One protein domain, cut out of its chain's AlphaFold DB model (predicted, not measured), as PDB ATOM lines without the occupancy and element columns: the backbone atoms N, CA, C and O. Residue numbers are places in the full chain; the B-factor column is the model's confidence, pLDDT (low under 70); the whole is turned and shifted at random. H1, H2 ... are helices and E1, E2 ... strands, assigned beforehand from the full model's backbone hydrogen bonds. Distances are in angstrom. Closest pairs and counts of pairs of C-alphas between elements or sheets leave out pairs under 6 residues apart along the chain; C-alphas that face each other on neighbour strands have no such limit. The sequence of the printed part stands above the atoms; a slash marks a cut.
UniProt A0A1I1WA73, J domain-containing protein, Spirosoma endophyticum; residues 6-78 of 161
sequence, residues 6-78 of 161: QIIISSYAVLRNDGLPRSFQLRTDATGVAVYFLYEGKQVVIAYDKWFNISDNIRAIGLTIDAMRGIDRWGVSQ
ATOM      1  N   GLN A   6     -16.777 -59.232  38.936       92.38
ATOM      2  CA  GLN A   6     -15.493 -59.787  38.467       92.38
ATOM      3  C   GLN A   6     -14.569 -58.722  37.848       92.38
ATOM      4  O   GLN A   6     -14.170 -58.804  36.689       92.38
ATOM      5  N   ILE A   7     -14.279 -57.679  38.628       92.38
ATOM      6  CA  ILE A   7     -13.502 -56.528  38.165       92.38
ATOM      7  C   ILE A   7     -12.012 -56.885  38.157       92.38
ATOM      8  O   ILE A   7     -11.467 -57.286  39.184       92.38
ATOM      9  N   ILE A   8     -11.350 -56.684  37.017       93.56
ATOM     10  CA  ILE A   8      -9.900 -56.832  36.855       93.56
ATOM     11  C   ILE A   8      -9.352 -55.532  36.275       93.56
ATOM     12  O   ILE A   8      -9.800 -55.077  35.223       93.56
ATOM     13  N   ILE A   9      -8.365 -54.945  36.949       93.31
ATOM     14  CA  ILE A   9      -7.656 -53.754  36.479       93.31
ATOM     15  C   ILE A   9      -6.272 -54.187  36.004       93.31
ATOM     16  O   ILE A   9      -5.500 -54.748  36.777       93.31
ATOM     17  N   SER A  10      -5.964 -53.911  34.741       94.12
ATOM     18  CA  SER A  10      -4.660 -54.159  34.134       94.12
ATOM     19  C   SER A  10      -3.966 -52.831  33.842       94.12
ATOM     20  O   SER A  10      -4.545 -51.950  33.201       94.12
ATOM     21  N   SER A  11      -2.744 -52.670  34.351       92.31
ATOM     22  CA  SER A  11      -1.897 -51.492  34.133       92.31
ATOM     23  C   SER A  11      -0.441 -51.796  34.496       92.31
ATOM     24  O   SER A  11      -0.176 -52.753  35.221       92.31
ATOM     25  N   TYR A  12       0.484 -50.929  34.075       90.88
ATOM     26  CA  TYR A  12       1.892 -50.952  34.501       90.88
ATOM     27  C   TYR A  12       2.141 -50.263  35.856       90.88
ATOM     28  O   TYR A  12       3.282 -49.964  36.204       90.88
ATOM     29  N   ALA A  13       1.090 -49.984  36.635       89.19
ATOM     30  CA  ALA A  13       1.237 -49.318  37.921       89.19
ATOM     31  C   ALA A  13       2.032 -50.181  38.907       89.19
ATOM     32  O   ALA A  13       1.702 -51.342  39.148       89.19
ATOM     33  N   VAL A  14       3.025 -49.582  39.563       88.94
ATOM     34  CA  VAL A  14       3.719 -50.219  40.685       88.94
ATOM     35  C   VAL A  14       2.744 -50.357  41.850       88.94
ATOM     36  O   VAL A  14       2.168 -49.370  42.314       88.94
ATOM     37  N   LEU A  15       2.559 -51.575  42.341       90.25
ATOM     38  CA  LEU A  15       1.641 -51.841  43.441       90.25
ATOM     39  C   LEU A  15       2.339 -51.696  44.800       90.25
ATOM     40  O   LEU A  15       3.554 -51.860  44.945       90.25
ATOM     41  N   ARG A  16       1.555 -51.341  45.813       89.69
ATOM     42  CA  ARG A  16       1.905 -51.480  47.229       89.69
ATOM     43  C   ARG A  16       1.644 -52.926  47.670       89.69
ATOM     44  O   ARG A  16       1.032 -53.707  46.948       89.69
ATOM     45  N   ASN A  17       2.047 -53.268  48.892       91.62
ATOM     46  CA  ASN A  17       1.789 -54.598  49.462       91.62
ATOM     47  C   ASN A  17       0.288 -54.893  49.657       91.62
ATOM     48  O   ASN A  17      -0.091 -56.048  49.794       91.62
ATOM     49  N   ASP A  18      -0.556 -53.857  49.669       89.75
ATOM     50  CA  ASP A  18      -2.019 -53.954  49.746       89.75
ATOM     51  C   ASP A  18      -2.689 -54.156  48.368       89.75
ATOM     52  O   ASP A  18      -3.911 -54.262  48.283       89.75
ATOM     53  N   GLY A  19      -1.905 -54.211  47.283       84.25
ATOM     54  CA  GLY A  19      -2.404 -54.370  45.917       84.25
ATOM     55  C   GLY A  19      -2.938 -53.086  45.274       84.25
ATOM     56  O   GLY A  19      -3.333 -53.119  44.111       84.25
ATOM     57  N   LEU A  20      -2.928 -51.945  45.973       86.25
ATOM     58  CA  LEU A  20      -3.299 -50.656  45.392       86.25
ATOM     59  C   LEU A  20      -2.110 -50.003  44.670       86.25
ATOM     60  O   LEU A  20      -0.953 -50.197  45.065       86.25
ATOM     61  N   PRO A  21      -2.362 -49.171  43.642       86.56
ATOM     62  CA  PRO A  21      -1.315 -48.392  42.997       86.56
ATOM     63  C   PRO A  21      -0.579 -47.496  44.000       86.56
ATOM     64  O   PRO A  21      -1.189 -46.756  44.775       86.56
ATOM     65  N   ARG A  22       0.755 -47.530  43.975       86.00
ATOM     66  CA  ARG A  22       1.600 -46.621  44.757       86.00
ATOM     67  C   ARG A  22       1.376 -45.171  44.308       86.00
ATOM     68  O   ARG A  22       1.264 -44.905  43.117       86.00
ATOM     69  N   SER A  23       1.345 -44.228  45.246       80.88
ATOM     70  CA  SER A  23       1.312 -42.789  44.952       80.88
ATOM     71  C   SER A  23       2.676 -42.281  44.467       80.88
ATOM     72  O   SER A  23       3.696 -42.799  44.914       80.88
ATOM     73  N   PHE A  24       2.696 -41.236  43.630       76.00
ATOM     74  CA  PHE A  24       3.924 -40.567  43.157       76.00
ATOM     75  C   PHE A  24       4.929 -41.509  42.471       76.00
ATOM     76  O   PHE A  24       6.103 -41.570  42.828       76.00
ATOM     77  N   GLN A  25       4.455 -42.270  41.485       78.00
ATOM     78  CA  GLN A  25       5.323 -43.089  40.637       78.00
ATOM     79  C   GLN A  25       6.023 -42.210  39.601       78.00
ATOM     80  O   GLN A  25       5.452 -41.216  39.146       78.00
ATOM     81  N   LEU A  26       7.248 -42.582  39.216       69.50
ATOM     82  CA  LEU A  26       7.906 -41.964  38.068       69.50
ATOM     83  C   LEU A  26       7.021 -42.111  36.830       69.50
ATOM     84  O   LEU A  26       6.393 -43.151  36.618       69.50
ATOM     85  N   ARG A  27       6.984 -41.053  36.021       72.44
ATOM     86  CA  ARG A  27       6.269 -41.066  34.751       72.44
ATOM     87  C   ARG A  27       6.851 -42.178  33.878       72.44
ATOM     88  O   ARG A  27       8.062 -42.257  33.701       72.44
ATOM     89  N   THR A  28       5.970 -43.040  33.393       75.88
ATOM     90  CA  THR A  28       6.286 -44.130  32.471       75.88
ATOM     91  C   THR A  28       5.698 -43.800  31.111       75.88
ATOM     92  O   THR A  28       4.700 -43.085  31.029       75.88
ATOM     93  N   ASP A  29       6.292 -44.341  30.057       80.88
ATOM     94  CA  ASP A  29       5.761 -44.235  28.700       80.88
ATOM     95  C   ASP A  29       4.580 -45.206  28.498       80.88
ATOM     96  O   ASP A  29       3.744 -45.009  27.621       80.88
ATOM     97  N   ALA A  30       4.473 -46.237  29.345       85.56
ATOM     98  CA  ALA A  30       3.417 -47.245  29.316       85.56
ATOM     99  C   ALA A  30       2.247 -46.857  30.241       85.56
ATOM    100  O   ALA A  30       2.050 -47.426  31.317       85.56
ATOM    101  N   THR A  31       1.468 -45.854  29.835       91.62
ATOM    102  CA  THR A  31       0.410 -45.241  30.664       91.62
ATOM    103  C   THR A  31      -0.960 -45.897  30.559       91.62
ATOM    104  O   THR A  31      -1.867 -45.532  31.316       91.62
ATOM    105  N   GLY A  32      -1.126 -46.832  29.626       93.69
ATOM    106  CA  GLY A  32      -2.397 -47.475  29.328       93.69
ATOM    107  C   GLY A  32      -2.995 -48.228  30.516       93.69
ATOM    108  O   GLY A  32      -2.298 -48.884  31.296       93.69
ATOM    109  N   VAL A  33      -4.319 -48.144  30.639       95.81
ATOM    110  CA  VAL A  33      -5.100 -48.817  31.682       95.81
ATOM    111  C   VAL A  33      -6.312 -49.481  31.051       95.81
ATOM    112  O   VAL A  33      -7.021 -48.852  30.266       95.81
ATOM    113  N   ALA A  34      -6.583 -50.726  31.436       96.25
ATOM    114  CA  ALA A  34      -7.777 -51.461  31.038       96.25
ATOM    115  C   ALA A  34      -8.515 -52.009  32.263       96.25
ATOM    116  O   ALA A  34      -7.915 -52.630  33.139       96.25
ATOM    117  N   VAL A  35      -9.829 -51.796  32.311       95.31
ATOM    118  CA  VAL A  35     -10.716 -52.342  33.340       95.31
ATOM    119  C   VAL A  35     -11.675 -53.320  32.684       95.31
ATOM    120  O   VAL A  35     -12.536 -52.923  31.897       95.31
ATOM    121  N   TYR A  36     -11.518 -54.592  33.025       95.19
ATOM    122  CA  TYR A  36     -12.384 -55.684  32.607       95.19
ATOM    123  C   TYR A  36     -13.417 -55.955  33.693       95.19
ATOM    124  O   TYR A  36     -13.091 -55.929  34.879       95.19
ATOM    125  N   PHE A  37     -14.658 -56.213  33.299       94.38
ATOM    126  CA  PHE A  37     -15.730 -56.582  34.219       94.38
ATOM    127  C   PHE A  37     -16.846 -57.321  33.481       94.38
ATOM    128  O   PHE A  37     -17.031 -57.175  32.272       94.38
ATOM    129  N   LEU A  38     -17.611 -58.112  34.221       92.56
ATOM    130  CA  LEU A  38     -18.814 -58.771  33.741       92.56
ATOM    131  C   LEU A  38     -20.012 -57.831  33.910       92.56
ATOM    132  O   LEU A  38     -20.314 -57.416  35.029       92.56
ATOM    133  N   TYR A  39     -20.714 -57.525  32.822       89.25
ATOM    134  CA  TYR A  39     -21.919 -56.696  32.790       89.25
ATOM    135  C   TYR A  39     -23.031 -57.409  32.018       89.25
ATOM    136  O   TYR A  39     -22.833 -57.789  30.868       89.25
ATOM    137  N   GLU A  40     -24.191 -57.625  32.650       87.94
ATOM    138  CA  GLU A  40     -25.327 -58.361  32.055       87.94
ATOM    139  C   GLU A  40     -24.917 -59.723  31.446       87.94
ATOM    140  O   GLU A  40     -25.343 -60.101  30.355       87.94
ATOM    141  N   GLY A  41     -24.029 -60.454  32.132       88.75
ATOM    142  CA  GLY A  41     -23.506 -61.747  31.670       88.75
ATOM    143  C   GLY A  41     -22.512 -61.661  30.505       88.75
ATOM    144  O   GLY A  41     -22.080 -62.694  30.002       88.75
ATOM    145  N   LYS A  42     -22.125 -60.455  30.078       90.50
ATOM    146  CA  LYS A  42     -21.146 -60.221  29.009       90.50
ATOM    147  C   LYS A  42     -19.861 -59.650  29.577       90.50
ATOM    148  O   LYS A  42     -19.888 -58.773  30.436       90.50
ATOM    149  N   GLN A  43     -18.731 -60.125  29.073       92.94
ATOM    150  CA  GLN A  43     -17.441 -59.559  29.431       92.94
ATOM    151  C   GLN A  43     -17.230 -58.247  28.674       92.94
ATOM    152  O   GLN A  43     -17.335 -58.198  27.449       92.94
ATOM    153  N   VAL A  44     -16.975 -57.178  29.421       93.19
ATOM    154  CA  VAL A  44     -16.791 -55.819  28.912       93.19
ATOM    155  C   VAL A  44     -15.430 -55.309  29.359       93.19
ATOM    156  O   VAL A  44     -14.936 -55.665  30.430       93.19
ATOM    157  N   VAL A  45     -14.825 -54.466  28.527       95.25
ATOM    158  CA  VAL A  45     -13.593 -53.752  28.846       95.25
ATOM    159  C   VAL A  45     -13.778 -52.263  28.583       95.25
ATOM    160  O   VAL A  45     -14.351 -51.869  27.567       95.25
ATOM    161  N   ILE A  46     -13.278 -51.435  29.497       94.81
ATOM    162  CA  ILE A  46     -13.061 -50.008  29.267       94.81
ATOM    163  C   ILE A  46     -11.560 -49.772  29.381       94.81
ATOM    164  O   ILE A  46     -10.978 -50.007  30.439       94.81
ATOM    165  N   ALA A  47     -10.939 -49.321  28.294       96.00
ATOM    166  CA  ALA A  47      -9.509 -49.053  28.239       96.00
ATOM    167  C   ALA A  47      -9.236 -47.619  27.784       96.00
ATOM    168  O   ALA A  47      -9.920 -47.099  26.902       96.00
ATOM    169  N   TYR A  48      -8.237 -46.992  28.397       94.12
ATOM    170  CA  TYR A  48      -7.767 -45.654  28.058       94.12
ATOM    171  C   TYR A  48      -6.243 -45.619  28.047       94.12
ATOM    172  O   TYR A  48      -5.595 -46.111  28.968       94.12
ATOM    173  N   ASP A  49      -5.699 -44.970  27.022       93.62
ATOM    174  CA  ASP A  49      -4.273 -44.662  26.876       93.62
ATOM    175  C   ASP A  49      -4.092 -43.252  26.291       93.62
ATOM    176  O   ASP A  49      -3.350 -43.007  25.348       93.62
ATOM    177  N   LYS A  50      -4.913 -42.313  26.773       92.81
ATOM    178  CA  LYS A  50      -4.959 -40.946  26.236       92.81
ATOM    179  C   LYS A  50      -4.065 -39.995  27.022       92.81
ATOM    180  O   LYS A  50      -3.546 -39.032  26.463       92.81
ATOM    181  N   TRP A  51      -3.965 -40.209  28.328       91.81
ATOM    182  CA  TRP A  51      -3.283 -39.304  29.239       91.81
ATOM    183  C   TRP A  51      -1.894 -39.806  29.583       91.81
ATOM    184  O   TRP A  51      -1.648 -41.005  29.651       91.81
ATOM    185  N   PHE A  52      -1.014 -38.858  29.886       88.62
ATOM    186  CA  PHE A  52       0.390 -39.118  30.176       88.62
ATOM    187  C   PHE A  52       0.666 -39.711  31.561       88.62
ATOM    188  O   PHE A  52       1.821 -39.983  31.881       88.62
ATOM    189  N   ASN A  53      -0.366 -39.877  32.387       88.19
ATOM    190  CA  ASN A  53      -0.258 -40.504  33.693       88.19
ATOM    191  C   ASN A  53      -1.303 -41.610  33.820       88.19
ATOM    192  O   ASN A  53      -2.468 -41.438  33.455       88.19
ATOM    193  N   ILE A  54      -0.901 -42.714  34.448       90.19
ATOM    194  CA  ILE A  54      -1.788 -43.837  34.772       90.19
ATOM    195  C   ILE A  54      -2.985 -43.366  35.615       90.19
ATOM    196  O   ILE A  54      -4.116 -43.779  35.366       90.19
ATOM    197  N   SER A  55      -2.765 -42.462  36.580       90.12
ATOM    198  CA  SER A  55      -3.826 -41.898  37.428       90.12
ATOM    199  C   SER A  55      -4.916 -41.193  36.623       90.12
ATOM    200  O   SER A  55      -6.097 -41.326  36.939       90.12
ATOM    201  N   ASP A  56      -4.527 -40.482  35.567       92.44
ATOM    202  CA  ASP A  56      -5.444 -39.712  34.733       92.44
ATOM    203  C   ASP A  56      -6.256 -40.649  33.832       92.44
ATOM    204  O   ASP A  56      -7.467 -40.472  33.683       92.44
ATOM    205  N   ASN A  57      -5.631 -41.714  33.312       93.50
ATOM    206  CA  ASN A  57      -6.336 -42.782  32.598       93.50
ATOM    207  C   ASN A  57      -7.315 -43.537  33.521       93.50
ATOM    208  O   ASN A  57      -8.471 -43.732  33.142       93.50
ATOM    209  N   ILE A  58      -6.926 -43.872  34.760       91.81
ATOM    210  CA  ILE A  58      -7.838 -44.460  35.765       91.81
ATOM    211  C   ILE A  58      -9.010 -43.512  36.054       91.81
ATOM    212  O   ILE A  58     -10.170 -43.934  36.071       91.81
ATOM    213  N   ARG A  59      -8.734 -42.219  36.266       94.12
ATOM    214  CA  ARG A  59      -9.767 -41.214  36.542       94.12
ATOM    215  C   ARG A  59     -10.737 -41.069  35.374       94.12
ATOM    216  O   ARG A  59     -11.941 -40.980  35.612       94.12
ATOM    217  N   ALA A  60     -10.236 -41.080  34.141       95.88
ATOM    218  CA  ALA A  60     -11.060 -41.036  32.939       95.88
ATOM    219  C   ALA A  60     -12.022 -42.233  32.873       95.88
ATOM    220  O   ALA A  60     -13.211 -42.036  32.641       95.88
ATOM    221  N   ILE A  61     -11.546 -43.446  33.171       94.56
ATOM    222  CA  ILE A  61     -12.399 -44.642  33.246       94.56
ATOM    223  C   ILE A  61     -13.498 -44.468  34.301       94.56
ATOM    224  O   ILE A  61     -14.667 -44.735  34.019       94.56
ATOM    225  N   GLY A  62     -13.151 -43.976  35.496       94.19
ATOM    226  CA  GLY A  62     -14.124 -43.715  36.559       94.19
ATOM    227  C   GLY A  62     -15.214 -42.724  36.139       94.19
ATOM    228  O   GLY A  62     -16.398 -43.006  36.306       94.19
ATOM    229  N   LEU A  63     -14.824 -41.606  35.519       95.75
ATOM    230  CA  LEU A  63     -15.762 -40.608  34.992       95.75
ATOM    231  C   LEU A  63     -16.667 -41.188  33.899       95.75
ATOM    232  O   LEU A  63     -17.864 -40.906  33.881       95.75
ATOM    233  N   THR A  64     -16.123 -42.027  33.018       93.75
ATOM    234  CA  THR A  64     -16.903 -42.725  31.990       93.75
ATOM    235  C   THR A  64     -17.947 -43.647  32.617       93.75
ATOM    236  O   THR A  64     -19.108 -43.622  32.213       93.75
ATOM    237  N   ILE A  65     -17.579 -44.415  33.647       91.25
ATOM    238  CA  ILE A  65     -18.518 -45.281  34.372       91.25
ATOM    239  C   ILE A  65     -19.603 -44.449  35.070       91.25
ATOM    240  O   ILE A  65     -20.777 -44.817  35.014       91.25
ATOM    241  N   ASP A  66     -19.250 -43.327  35.699       92.38
ATOM    242  CA  ASP A  66     -20.222 -42.442  36.350       92.38
ATOM    243  C   ASP A  66     -21.191 -41.811  35.344       92.38
ATOM    244  O   ASP A  66     -22.399 -41.780  35.588       92.38
ATOM    245  N   ALA A  67     -20.696 -41.399  34.175       92.19
ATOM    246  CA  ALA A  67     -21.535 -40.914  33.084       92.19
ATOM    247  C   ALA A  67     -22.491 -42.006  32.577       92.19
ATOM    248  O   ALA A  67     -23.691 -41.761  32.449       92.19
ATOM    249  N   MET A  68     -21.999 -43.232  32.360       87.94
ATOM    250  CA  MET A  68     -22.838 -44.367  31.960       87.94
ATOM    251  C   MET A  68     -23.903 -44.689  33.022       87.94
ATOM    252  O   MET A  68     -25.060 -44.935  32.683       87.94
ATOM    253  N   ARG A  69     -23.549 -44.622  34.314       87.12
ATOM    254  CA  ARG A  69     -24.500 -44.771  35.430       87.12
ATOM    255  C   ARG A  69     -25.548 -43.662  35.441       87.12
ATOM    256  O   ARG A  69     -26.696 -43.944  35.771       87.12
ATOM    257  N   GLY A  70     -25.164 -42.431  35.109       89.94
ATOM    258  CA  GLY A  70     -26.080 -41.302  34.948       89.94
ATOM    259  C   GLY A  70     -27.084 -41.553  33.826       89.94
ATOM    260  O   GLY A  70     -28.286 -41.521  34.070       89.94
ATOM    261  N   ILE A  71     -26.598 -41.903  32.630       86.62
ATOM    262  CA  ILE A  71     -27.428 -42.219  31.454       86.62
ATOM    263  C   ILE A  71     -28.449 -43.320  31.762       86.62
ATOM    264  O   ILE A  71     -29.621 -43.194  31.396       86.62
ATOM    265  N   ASP A  72     -28.012 -44.381  32.441       84.12
ATOM    266  CA  ASP A  72     -28.881 -45.480  32.853       84.12
ATOM    267  C   ASP A  72     -29.919 -45.026  33.890       84.12
ATOM    268  O   ASP A  72     -31.122 -45.216  33.706       84.12
ATOM    269  N   ARG A  73     -29.476 -44.322  34.942       85.94
ATOM    270  CA  ARG A  73     -30.348 -43.801  36.006       85.94
ATOM    271  C   ARG A  73     -31.420 -42.847  35.480       85.94
ATOM    272  O   ARG A  73     -32.531 -42.853  35.995       85.94
ATOM    273  N   TRP A  74     -31.094 -42.014  34.496       87.00
ATOM    274  CA  TRP A  74     -32.023 -41.031  33.934       87.00
ATOM    275  C   TRP A  74     -32.971 -41.623  32.880       87.00
ATOM    276  O   TRP A  74     -33.815 -40.905  32.352       87.00
ATOM    277  N   GLY A  75     -32.846 -42.914  32.546       79.88
ATOM    278  CA  GLY A  75     -33.717 -43.582  31.575       79.88
ATOM    279  C   GLY A  75     -33.474 -43.181  30.115       79.88
ATOM    280  O   GLY A  75     -34.238 -43.571  29.228       79.88
ATOM    281  N   VAL A  76     -32.394 -42.442  29.834       79.06
ATOM    282  CA  VAL A  76     -32.032 -42.002  28.475       79.06
ATOM    283  C   VAL A  76     -31.650 -43.199  27.599       79.06
ATOM    284  O   VAL A  76     -31.949 -43.212  26.407       79.06
ATOM    285  N   SER A  77     -31.072 -44.253  28.181       76.38
ATOM    286  CA  SER A  77     -30.717 -45.494  27.476       76.38
ATOM    287  C   SER A  77     -31.922 -46.154  26.784       76.38
ATOM    288  O   SER A  77     -31.840 -46.541  25.615       76.38
ATOM    289  N   GLN A  78     -33.068 -46.228  27.467       73.44
ATOM    290  CA  GLN A  78     -34.301 -46.809  26.927       73.44
ATOM    291  C   GLN A  78     -34.940 -45.918  25.858       73.44
ATOM    292  O   GLN A  78     -35.425 -46.427  24.844       73.44
TER     293      GLN A  78
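AT A GLANCE: This is residues 6 to 78 of the 161 residues of the protein "J domain-containing protein" of Spirosoma endophyticum (UniProt A0A1I1WA73). A small sheet of three antiparallel strands, E1, E2 and E3, is covered on one face by one long helix, H1, which runs slantwise over it, and the last residues of H1 stick out past the sheet. A long loop, residues 12 to 32, extends the model beyond the end of the sheet where E1 ends and E2 begins. The printed part has 73 residues with three named strands and then one named helix, in the order E1, E2, E3, H1 along the chain; the sheet has the order E1 - E2 - E3, and the class is mixed, helices and strands. The whole is loose, with a radius of gyration of the C-alphas of 14.1 A, and elongated, spanning 44 by 23 by 18 A.

HOW THE PARTS SIT: E2, residues 33 to 39, is the inner strand of the sheet, and E1, residues 6 to 11, and E3, residues 42 to 48, are its edge strands. The three strands form a meander, each strand the antiparallel neighbour of the one before. E1 and E2 form a hairpin, with 169 degrees between their directions; N 10 and O 34 are 2.8 A apart and N 36 and O 8 are 2.8 A apart, within hydrogen-bond range. E2 and E3 form a hairpin at 159 degrees, with N 35 and O 46 at 2.8 A and N 48 and O 33 at 2.9 A, also within hydrogen-bond range. H1, residues 54 to 73, is on one face of this sheet, making two layers, a helix layer and a strand layer, at a height over the sheet of 9.2 A. It lies over E3, and only just not over E2, on which 2 of its C-alphas fall; on the local plane its line and that of E3 stand at 37 degrees, slantwise to the strands. The closest C-alphas of E3 and H1 are those of Tyr 48 and Asn 57, 5.6 A apart. The closest of E2 and H1 are those of Val 33 and Asn 57, 6.2 A apart. In H1 every O i to N i+4 pair is within hydrogen-bond range.

IN THESE COORDINATES: E1 begins at C-alpha 6, (-15.493, -59.787, 38.467), and is 16.5 A long from first to last C-alpha. E2 is 18.6 A long and E3 19.8 A. H1 is 28.6 A long, from C-alpha 54 at (-1.788, -43.837, 34.772) to C-alpha 73 at (-30.348, -43.801, 36.006).

THE WHOLE: The C-alphas farthest apart, those of Leu 26 and Gln 78, are 43.9 A apart. Residues 69 to 76, of which 69 to 73 belong to H1, stand free. The link E1 to E2 is long, with 21 residues, and the links E2 to E3 and E3 to H1 are tight. The printed part has no cut. The mean pLDDT of the printed part is 89.1, and one residue, Leu 26, is under 70.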